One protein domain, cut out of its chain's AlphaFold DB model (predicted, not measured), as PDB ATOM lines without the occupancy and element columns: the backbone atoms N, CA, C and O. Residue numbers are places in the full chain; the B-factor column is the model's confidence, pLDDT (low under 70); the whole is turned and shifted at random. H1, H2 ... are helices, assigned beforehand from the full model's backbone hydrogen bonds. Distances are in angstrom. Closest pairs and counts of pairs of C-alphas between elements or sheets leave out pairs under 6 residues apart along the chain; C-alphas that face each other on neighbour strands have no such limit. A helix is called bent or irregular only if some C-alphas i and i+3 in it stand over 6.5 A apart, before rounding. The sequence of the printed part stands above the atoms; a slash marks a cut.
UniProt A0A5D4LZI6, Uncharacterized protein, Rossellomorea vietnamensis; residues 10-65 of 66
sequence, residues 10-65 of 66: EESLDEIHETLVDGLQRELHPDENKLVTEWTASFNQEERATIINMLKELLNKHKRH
ATOM      1  N   GLU A  10     322.740 339.716 427.267       83.44
ATOM      2  CA  GLU A  10     321.569 339.258 426.506       83.44
ATOM      3  C   GLU A  10     321.536 337.735 426.361       83.44
ATOM      4  O   GLU A  10     320.548 337.126 426.749       83.44
ATOM      5  N   GLU A  11     322.640 337.102 425.957       84.94
ATOM      6  CA  GLU A  11     322.708 335.642 425.790       84.94
ATOM      7  C   GLU A  11     322.402 334.897 427.098       84.94
ATOM      8  O   GLU A  11     321.690 333.897 427.097       84.94
ATOM      9  N   SER A  12     322.890 335.404 428.236       85.62
ATOM     10  CA  SER A  12     322.577 334.802 429.540       85.62
ATOM     11  C   SER A  12     321.107 334.972 429.941       85.62
ATOM     12  O   SER A  12     320.578 334.141 430.670       85.62
ATOM     13  N   LEU A  13     320.456 336.065 429.533       85.94
ATOM     14  CA  LEU A  13     319.039 336.304 429.825       85.94
ATOM     15  C   LEU A  13     318.143 335.421 428.953       85.94
ATOM     16  O   LEU A  13     317.206 334.820 429.479       85.94
ATOM     17  N   ASP A  14     318.472 335.294 427.666       89.00
ATOM     18  CA  ASP A  14     317.818 334.358 426.750       89.00
ATOM     19  C   ASP A  14     317.928 332.918 427.263       89.00
ATOM     20  O   ASP A  14     316.919 332.226 427.374       89.00
ATOM     21  N   GLU A  15     319.112 332.485 427.707       90.62
ATOM     22  CA  GLU A  15     319.293 331.122 428.220       90.62
ATOM     23  C   GLU A  15     318.469 330.851 429.494       90.62
ATOM     24  O   GLU A  15     317.921 329.756 429.670       90.62
ATOM     25  N   ILE A  16     318.340 331.840 430.388       89.75
ATOM     26  CA  ILE A  16     317.465 331.734 431.567       89.75
ATOM     27  C   ILE A  16     316.003 331.597 431.131       89.75
ATOM     28  O   ILE A  16     315.283 330.752 431.671       89.75
ATOM     29  N   HIS A  17     315.570 332.397 430.155       90.69
ATOM     30  CA  HIS A  17     314.216 332.345 429.614       90.69
ATOM     31  C   HIS A  17     313.915 330.979 428.977       90.69
ATOM     32  O   HIS A  17     312.937 330.332 429.350       90.69
ATOM     33  N   GLU A  18     314.786 330.493 428.090       90.69
ATOM     34  CA  GLU A  18     314.644 329.188 427.436       90.69
ATOM     35  C   GLU A  18     314.614 328.040 428.448       90.69
ATOM     36  O   GLU A  18     313.758 327.158 428.363       90.69
ATOM     37  N   THR A  19     315.498 328.076 429.452       90.62
ATOM     38  CA  THR A  19     315.542 327.059 430.513       90.62
ATOM     39  C   THR A  19     314.215 326.989 431.273       90.62
ATOM     40  O   THR A  19     313.720 325.899 431.564       90.62
ATOM     41  N   LEU A  20     313.614 328.139 431.590       89.69
ATOM     42  CA  LEU A  20     312.330 328.197 432.288       89.69
ATOM     43  C   LEU A  20     311.170 327.715 431.410       89.69
ATOM     44  O   LEU A  20     310.338 326.952 431.895       89.69
ATOM     45  N   VAL A  21     311.126 328.109 430.134       90.25
ATOM     46  CA  VAL A  21     310.089 327.662 429.188       90.25
ATOM     47  C   VAL A  21     310.146 326.145 428.982       90.25
ATOM     48  O   VAL A  21     309.115 325.472 429.071       90.25
ATOM     49  N   ASP A  22     311.343 325.583 428.781       88.19
ATOM     50  CA  ASP A  22     311.538 324.133 428.643       88.19
ATOM     51  C   ASP A  22     311.163 323.368 429.923       88.19
ATOM     52  O   ASP A  22     310.545 322.299 429.868       88.19
ATOM     53  N   GLY A  23     311.540 323.899 431.087       85.31
ATOM     54  CA  GLY A  23     311.279 323.245 432.364       85.31
ATOM     55  C   GLY A  23     309.817 323.289 432.789       85.31
ATOM     56  O   GLY A  23     309.311 322.305 433.322       85.31
ATOM     57  N   LEU A  24     309.131 324.406 432.538       85.81
ATOM     58  CA  LEU A  24     307.707 324.567 432.842       85.81
ATOM     59  C   LEU A  24     306.799 323.948 431.772       85.81
ATOM     60  O   LEU A  24     305.594 323.848 431.996       85.81
ATOM     61  N   GLN A  25     307.360 323.560 430.620       87.56
ATOM     62  CA  GLN A  25     306.632 323.071 429.444       87.56
ATOM     63  C   GLN A  25     305.525 324.032 428.978       87.56
ATOM     64  O   GLN A  25     304.499 323.615 428.437       87.56
ATOM     65  N   ARG A  26     305.727 325.332 429.204       90.75
ATOM     66  CA  ARG A  26     304.828 326.409 428.787       90.75
ATOM     67  C   ARG A  26     305.605 327.700 428.602       90.75
ATOM     68  O   ARG A  26     306.647 327.901 429.220       90.75
ATOM     69  N   GLU A  27     305.041 328.606 427.819       90.38
ATOM     70  CA  GLU A  27     305.548 329.971 427.726       90.38
ATOM     71  C   GLU A  27     305.368 330.719 429.059       90.38
ATOM     72  O   GLU A  27     304.431 330.462 429.833       90.38
ATOM     73  N   LEU A  28     306.279 331.656 429.327       88.62
ATOM     74  CA  LEU A  28     306.160 332.578 430.451       88.62
ATOM     75  C   LEU A  28     305.145 333.672 430.115       88.62
ATOM     76  O   LEU A  28     305.173 334.259 429.033       88.62
ATOM     77  N   HIS A  29     304.270 333.989 431.067       93.25
ATOM     78  CA  HIS A  29     303.419 335.167 430.960       93.25
ATOM     79  C   HIS A  29     304.304 336.429 430.907       93.25
ATOM     80  O   HIS A  29     305.364 336.449 431.539       93.25
ATOM     81  N   PRO A  30     303.892 337.514 430.225       91.62
ATOM     82  CA  PRO A  30     304.683 338.745 430.151       91.62
ATOM     83  C   PRO A  30     305.145 339.281 431.515       91.62
ATOM     84  O   PRO A  30     306.276 339.748 431.640       91.62
ATOM     85  N   ASP A  31     304.307 339.161 432.549       94.06
ATOM     86  CA  ASP A  31     304.659 339.556 433.919       94.06
ATOM     87  C   ASP A  31     305.741 338.659 434.541       94.06
ATOM     88  O   ASP A  31     306.631 339.151 435.232       94.06
ATOM     89  N   GLU A  32     305.699 337.349 434.270       90.62
ATOM     90  CA  GLU A  32     306.713 336.392 434.728       90.62
ATOM     91  C   GLU A  32     308.049 336.660 434.033       90.62
ATOM     92  O   GLU A  32     309.090 336.722 434.686       90.62
ATOM     93  N   ASN A  33     308.016 336.896 432.720       89.31
ATOM     94  CA  ASN A  33     309.213 337.211 431.950       89.31
ATOM     95  C   ASN A  33     309.853 338.529 432.415       89.31
ATOM     96  O   ASN A  33     311.070 338.613 432.604       89.31
ATOM     97  N   LYS A  34     309.030 339.553 432.677       91.50
ATOM     98  CA  LYS A  34     309.495 340.822 433.243       91.50
ATOM     99  C   LYS A  34     310.156 340.615 434.605       91.50
ATOM    100  O   LYS A  34     311.268 341.098 434.804       91.50
ATOM    101  N   LEU A  35     309.515 339.870 435.507       92.38
ATOM    102  CA  LEU A  35     310.051 339.591 436.839       92.38
ATOM    103  C   LEU A  35     311.409 338.880 436.768       92.38
ATOM    104  O   LEU A  35     312.353 339.283 437.446       92.38
ATOM    105  N   VAL A  36     311.525 337.849 435.927       89.69
ATOM    106  CA  VAL A  36     312.775 337.098 435.731       89.69
ATOM    107  C   VAL A  36     313.865 337.997 435.154       89.69
ATOM    108  O   VAL A  36     314.998 337.976 435.639       89.69
ATOM    109  N   THR A  37     313.529 338.825 434.167       87.06
ATOM    110  CA  THR A  37     314.472 339.760 433.544       87.06
ATOM    111  C   THR A  37     314.971 340.804 434.545       87.06
ATOM    112  O   THR A  37     316.172 341.055 434.626       87.06
ATOM    113  N   GLU A  38     314.081 341.403 435.342       90.94
ATOM    114  CA  GLU A  38     314.443 342.391 436.368       90.94
ATOM    115  C   GLU A  38     315.293 341.770 437.481       90.94
ATOM    116  O   GLU A  38     316.295 342.352 437.900       90.94
ATOM    117  N   TRP A  39     314.941 340.561 437.920       89.31
ATOM    118  CA  TRP A  39     315.705 339.808 438.911       89.31
ATOM    119  C   TRP A  39     317.137 339.531 438.426       89.31
ATOM    120  O   TRP A  39     318.111 339.855 439.111       89.31
ATOM    121  N   THR A  40     317.276 339.015 437.205       86.94
ATOM    122  CA  THR A  40     318.558 338.559 436.637       86.94
ATOM    123  C   THR A  40     319.421 339.672 436.045       86.94
ATOM    124  O   THR A  40     320.635 339.510 435.869       86.94
ATOM    125  N   ALA A  41     318.827 340.842 435.798       84.50
ATOM    126  CA  ALA A  41     319.514 342.057 435.381       84.50
ATOM    127  C   ALA A  41     320.551 342.550 436.400       84.50
ATOM    128  O   ALA A  41     321.527 343.185 436.000       84.50
ATOM    129  N   SER A  42     320.331 342.277 437.689       86.12
ATOM    130  CA  SER A  42     321.202 342.726 438.783       86.12
ATOM    131  C   SER A  42     322.477 341.893 438.949       86.12
ATOM    132  O   SER A  42     323.417 342.341 439.602       86.12
ATOM    133  N   PHE A  43     322.529 340.713 438.330       87.81
ATOM    134  CA  PHE A  43     323.619 339.763 438.503       87.81
ATOM    135  C   PHE A  43     324.795 340.032 437.569       87.81
ATOM    136  O   PHE A  43     324.648 340.544 436.455       87.81
ATOM    137  N   ASN A  44     325.986 339.651 438.007       89.75
ATOM    138  CA  ASN A  44     327.153 339.552 437.147       89.75
ATOM    139  C   ASN A  44     327.102 338.261 436.303       89.75
ATOM    140  O   ASN A  44     326.164 337.465 436.378       89.75
ATOM    141  N   GLN A  45     328.091 338.074 435.431       86.19
ATOM    142  CA  GLN A  45     328.119 336.936 434.510       86.19
ATOM    143  C   GLN A  45     328.223 335.584 435.238       86.19
ATOM    144  O   GLN A  45     327.512 334.649 434.876       86.19
ATOM    145  N   GLU A  46     329.069 335.481 436.263       89.31
ATOM    146  CA  GLU A  46     329.262 334.243 437.031       89.31
ATOM    147  C   GLU A  46     328.002 333.879 437.827       89.31
ATOM    148  O   GLU A  46     327.590 332.717 437.875       89.31
ATOM    149  N   GLU A  47     327.334 334.882 438.395       91.38
ATOM    150  CA  GLU A  47     326.062 334.720 439.098       91.38
ATOM    151  C   GLU A  47     324.954 334.236 438.153       91.38
ATOM    152  O   GLU A  47     324.236 333.292 438.485       91.38
ATOM    153  N   ARG A  48     324.847 334.807 436.943       89.00
ATOM    154  CA  ARG A  48     323.888 334.335 435.929       89.00
ATOM    155  C   ARG A  48     324.160 332.894 435.507       89.00
ATOM    156  O   ARG A  48     323.229 332.093 435.487       89.00
ATOM    157  N   ALA A  49     325.418 332.541 435.240       89.06
ATOM    158  CA  ALA A  49     325.803 331.167 434.917       89.06
ATOM    159  C   ALA A  49     325.439 330.189 436.050       89.06
ATOM    160  O   ALA A  49     324.915 329.099 435.807       89.06
ATOM    161  N   THR A  50     325.649 330.601 437.301       92.38
ATOM    162  CA  THR A  50     325.259 329.816 438.481       92.38
ATOM    163  C   THR A  50     323.746 329.597 438.535       92.38
ATOM    164  O   THR A  50     323.295 328.474 438.758       92.38
ATOM    165  N   ILE A  51     322.948 330.639 438.288       89.88
ATOM    166  CA  ILE A  51     321.481 330.550 438.267       89.88
ATOM    167  C   ILE A  51     320.990 329.610 437.173       89.88
ATOM    168  O   ILE A  51     320.144 328.764 437.450       89.88
ATOM    169  N   ILE A  52     321.541 329.712 435.962       89.69
ATOM    170  CA  ILE A  52     321.206 328.820 434.846       89.69
ATOM    171  C   ILE A  52     321.425 327.359 435.249       89.69
ATOM    172  O   ILE A  52     320.534 326.528 435.075       89.69
ATOM    173  N   ASN A  53     322.575 327.047 435.850       91.06
ATOM    174  CA  ASN A  53     322.874 325.691 436.307       91.06
ATOM    175  C   ASN A  53     321.897 325.216 437.389       91.06
ATOM    176  O   ASN A  53     321.367 324.110 437.285       91.06
ATOM    177  N   MET A  54     321.589 326.059 438.381       91.00
ATOM    178  CA  MET A  54     320.603 325.722 439.414       91.00
ATOM    179  C   MET A  54     319.214 325.453 438.820       91.00
ATOM    180  O   MET A  54     318.573 324.469 439.188       91.00
ATOM    181  N   LEU A  55     318.752 326.293 437.889       89.19
ATOM    182  CA  LEU A  55     317.467 326.111 437.210       89.19
ATOM    183  C   LEU A  55     317.442 324.795 436.433       89.19
ATOM    184  O   LEU A  55     316.516 324.001 436.608       89.19
ATOM    185  N   LYS A  56     318.488 324.515 435.646       87.69
ATOM    186  CA  LYS A  56     318.636 323.254 434.910       87.69
ATOM    187  C   LYS A  56     318.591 322.049 435.845       87.69
ATOM    188  O   LYS A  56     317.900 321.081 435.544       87.69
ATOM    189  N   GLU A  57     319.286 322.078 436.980       88.31
ATOM    190  CA  GLU A  57     319.265 320.966 437.937       88.31
ATOM    191  C   GLU A  57     317.893 320.765 438.590       88.31
ATOM    192  O   GLU A  57     317.425 319.629 438.707       88.31
ATOM    193  N   LEU A  58     317.232 321.847 439.009       86.12
ATOM    194  CA  LEU A  58     315.921 321.783 439.660       86.12
ATOM    195  C   LEU A  58     314.836 321.278 438.702       86.12
ATOM    196  O   LEU A  58     314.065 320.383 439.054       86.12
ATOM    197  N   LEU A  59     314.812 321.802 437.477       82.94
ATOM    198  CA  LEU A  59     313.821 321.449 436.460       82.94
ATOM    199  C   LEU A  59     314.054 320.031 435.910       82.94
ATOM    200  O   LEU A  59     313.101 319.270 435.742       82.94
ATOM    201  N   ASN A  60     315.311 319.608 435.730       74.69
ATOM    202  CA  ASN A  60     315.619 318.232 435.323       74.69
ATOM    203  C   ASN A  60     315.270 317.192 436.396       74.69
ATOM    204  O   ASN A  60     314.880 316.077 436.055       74.69
ATOM    205  N   LYS A  61     315.383 317.522 437.691       65.12
ATOM    206  CA  LYS A  61     314.906 316.626 438.761       65.12
ATOM    207  C   LYS A  61     313.400 316.401 438.674       65.12
ATOM    208  O   LYS A  61     312.954 315.280 438.899       65.12
ATOM    209  N   HIS A  62     312.646 317.431 438.298       58.31
ATOM    210  CA  HIS A  62     311.198 317.343 438.139       58.31
ATOM    211  C   HIS A  62     310.795 316.444 436.955       58.31
ATOM    212  O   HIS A  62     309.836 315.692 437.067       58.31
ATOM    213  N   LYS A  63     311.577 316.437 435.864       57.53
ATOM    214  CA  LYS A  63     311.362 315.558 434.692       57.53
ATOM    215  C   LYS A  63     311.703 314.076 434.931       57.53
ATOM    216  O   LYS A  63     311.254 313.236 434.168       57.53
ATOM    217  N   ARG A  64     312.523 313.736 435.937       58.41
ATOM    218  CA  ARG A  64     312.948 312.341 436.218       58.41
ATOM    219  C   ARG A  64     312.019 311.580 437.170       58.41
ATOM    220  O   ARG A  64     312.284 310.411 437.434       58.41
ATOM    221  N   HIS A  65     311.023 312.253 437.742       51.62
ATOM    222  CA  HIS A  65     310.099 311.678 438.725       51.62
ATOM    223  C   HIS A  65     308.715 311.325 438.152       51.62
ATOM    224  O   HIS A  65     307.915 310.750 438.889       51.62
TER     225      HIS A  65
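This is residues 10 to 65 of the 66 residues of an uncharacterized protein of Rossellomorea vietnamensis (UniProt A0A5D4LZI6). Two helices, H1 and H3, run side by side and the same way, and a shorter helix, H2, comes back between them in the chain at a slant, making a V with H1 that is closed near H1's residues 13 to 17 and open toward the start of H2. Residues 25 to 29 bridge the open end of this V, while residues 42 to 44 turn the chain from the end of H2 into H3, the longest helix. The printed part has 56 residues with three named helices, in the order H1, H2, H3, and no named strand; its class is all helix, with 46 of the 56 residues in the named helices. It is compact, with a radius of gyration of the C-alphas of 11.2 A, and its C-alphas span 33 by 25 by 15 A along the three main axes.

The printed part begins with H1, residues 10 to 24, which touches both of the other helices. H2, residues 30 to 41, touches H1, with 4 pairs of C-alphas within 8 A. H1 touches H2 with residues 13 to 17 alone. The closest C-alphas of the two are those of Leu 13 and Thr 37, 6.8 A apart. H1 and H2 stand at a steep tilt of 48 degrees and run opposite ways, and their centres are 11.0 A apart. H3, residues 45 to 63, touches H1 more broadly, with 15 pairs of C-alphas within 8 A. Their closest C-alphas are those of Gly 23 and Leu 59, 5.1 A apart. H1 and H3 stand at a shallow tilt of 13 degrees and run the same way, with 9.9 A from centre to centre. H2 and H3 are close but not clearly touching, with 1 pair of C-alphas within 8 A, those of Thr 40 and Arg 48, at 6.8 A. These two run opposite ways at a steep tilt of 45 degrees, and their centres are 16.0 A apart. In the backbones of H1, H2 and H3, every O i to N i+4 pair is within hydrogen-bond range.

H1 has 15 residues, from Glu 10 to Leu 24, and measures 21.2 A from first to last C-alpha. It begins at C-alpha 10, (321.569, 339.258, 426.506), and ends at C-alpha 24, (307.707, 324.567, 432.842). After a tight link of 5 residues comes H2, 12 residues from Pro 30 to Ala 41, 16.1 A long from first to last C-alpha. A tight link of 3 residues, Ser 42 to Asn 44, joins it to H3. H3 has 19 residues, from Gln 45 to Lys 63, and measures 27.2 A from first to last C-alpha. It ends at C-alpha 63, (311.362, 315.558, 434.692), with residues 64 and 65 printed after it. No helix is bent or irregular.

The two C-alphas farthest apart are those of Ser 42 and His 65, at 33.0 A. The first and last printed C-alphas, those of Glu 10 and His 65, are 32.3 A apart. The printed part runs from residue 10 to residue 65 of a full chain of 66 residues and has no cut. Both links between the helices are tight, and no link is long. The mean pLDDT of the printed part is 85.9, with means of 88 for H1, 90 for H2 and 84 for H3. The model's confidence is low, under 70, at residues 61 to 65, of which 61 to 63 belong to H3.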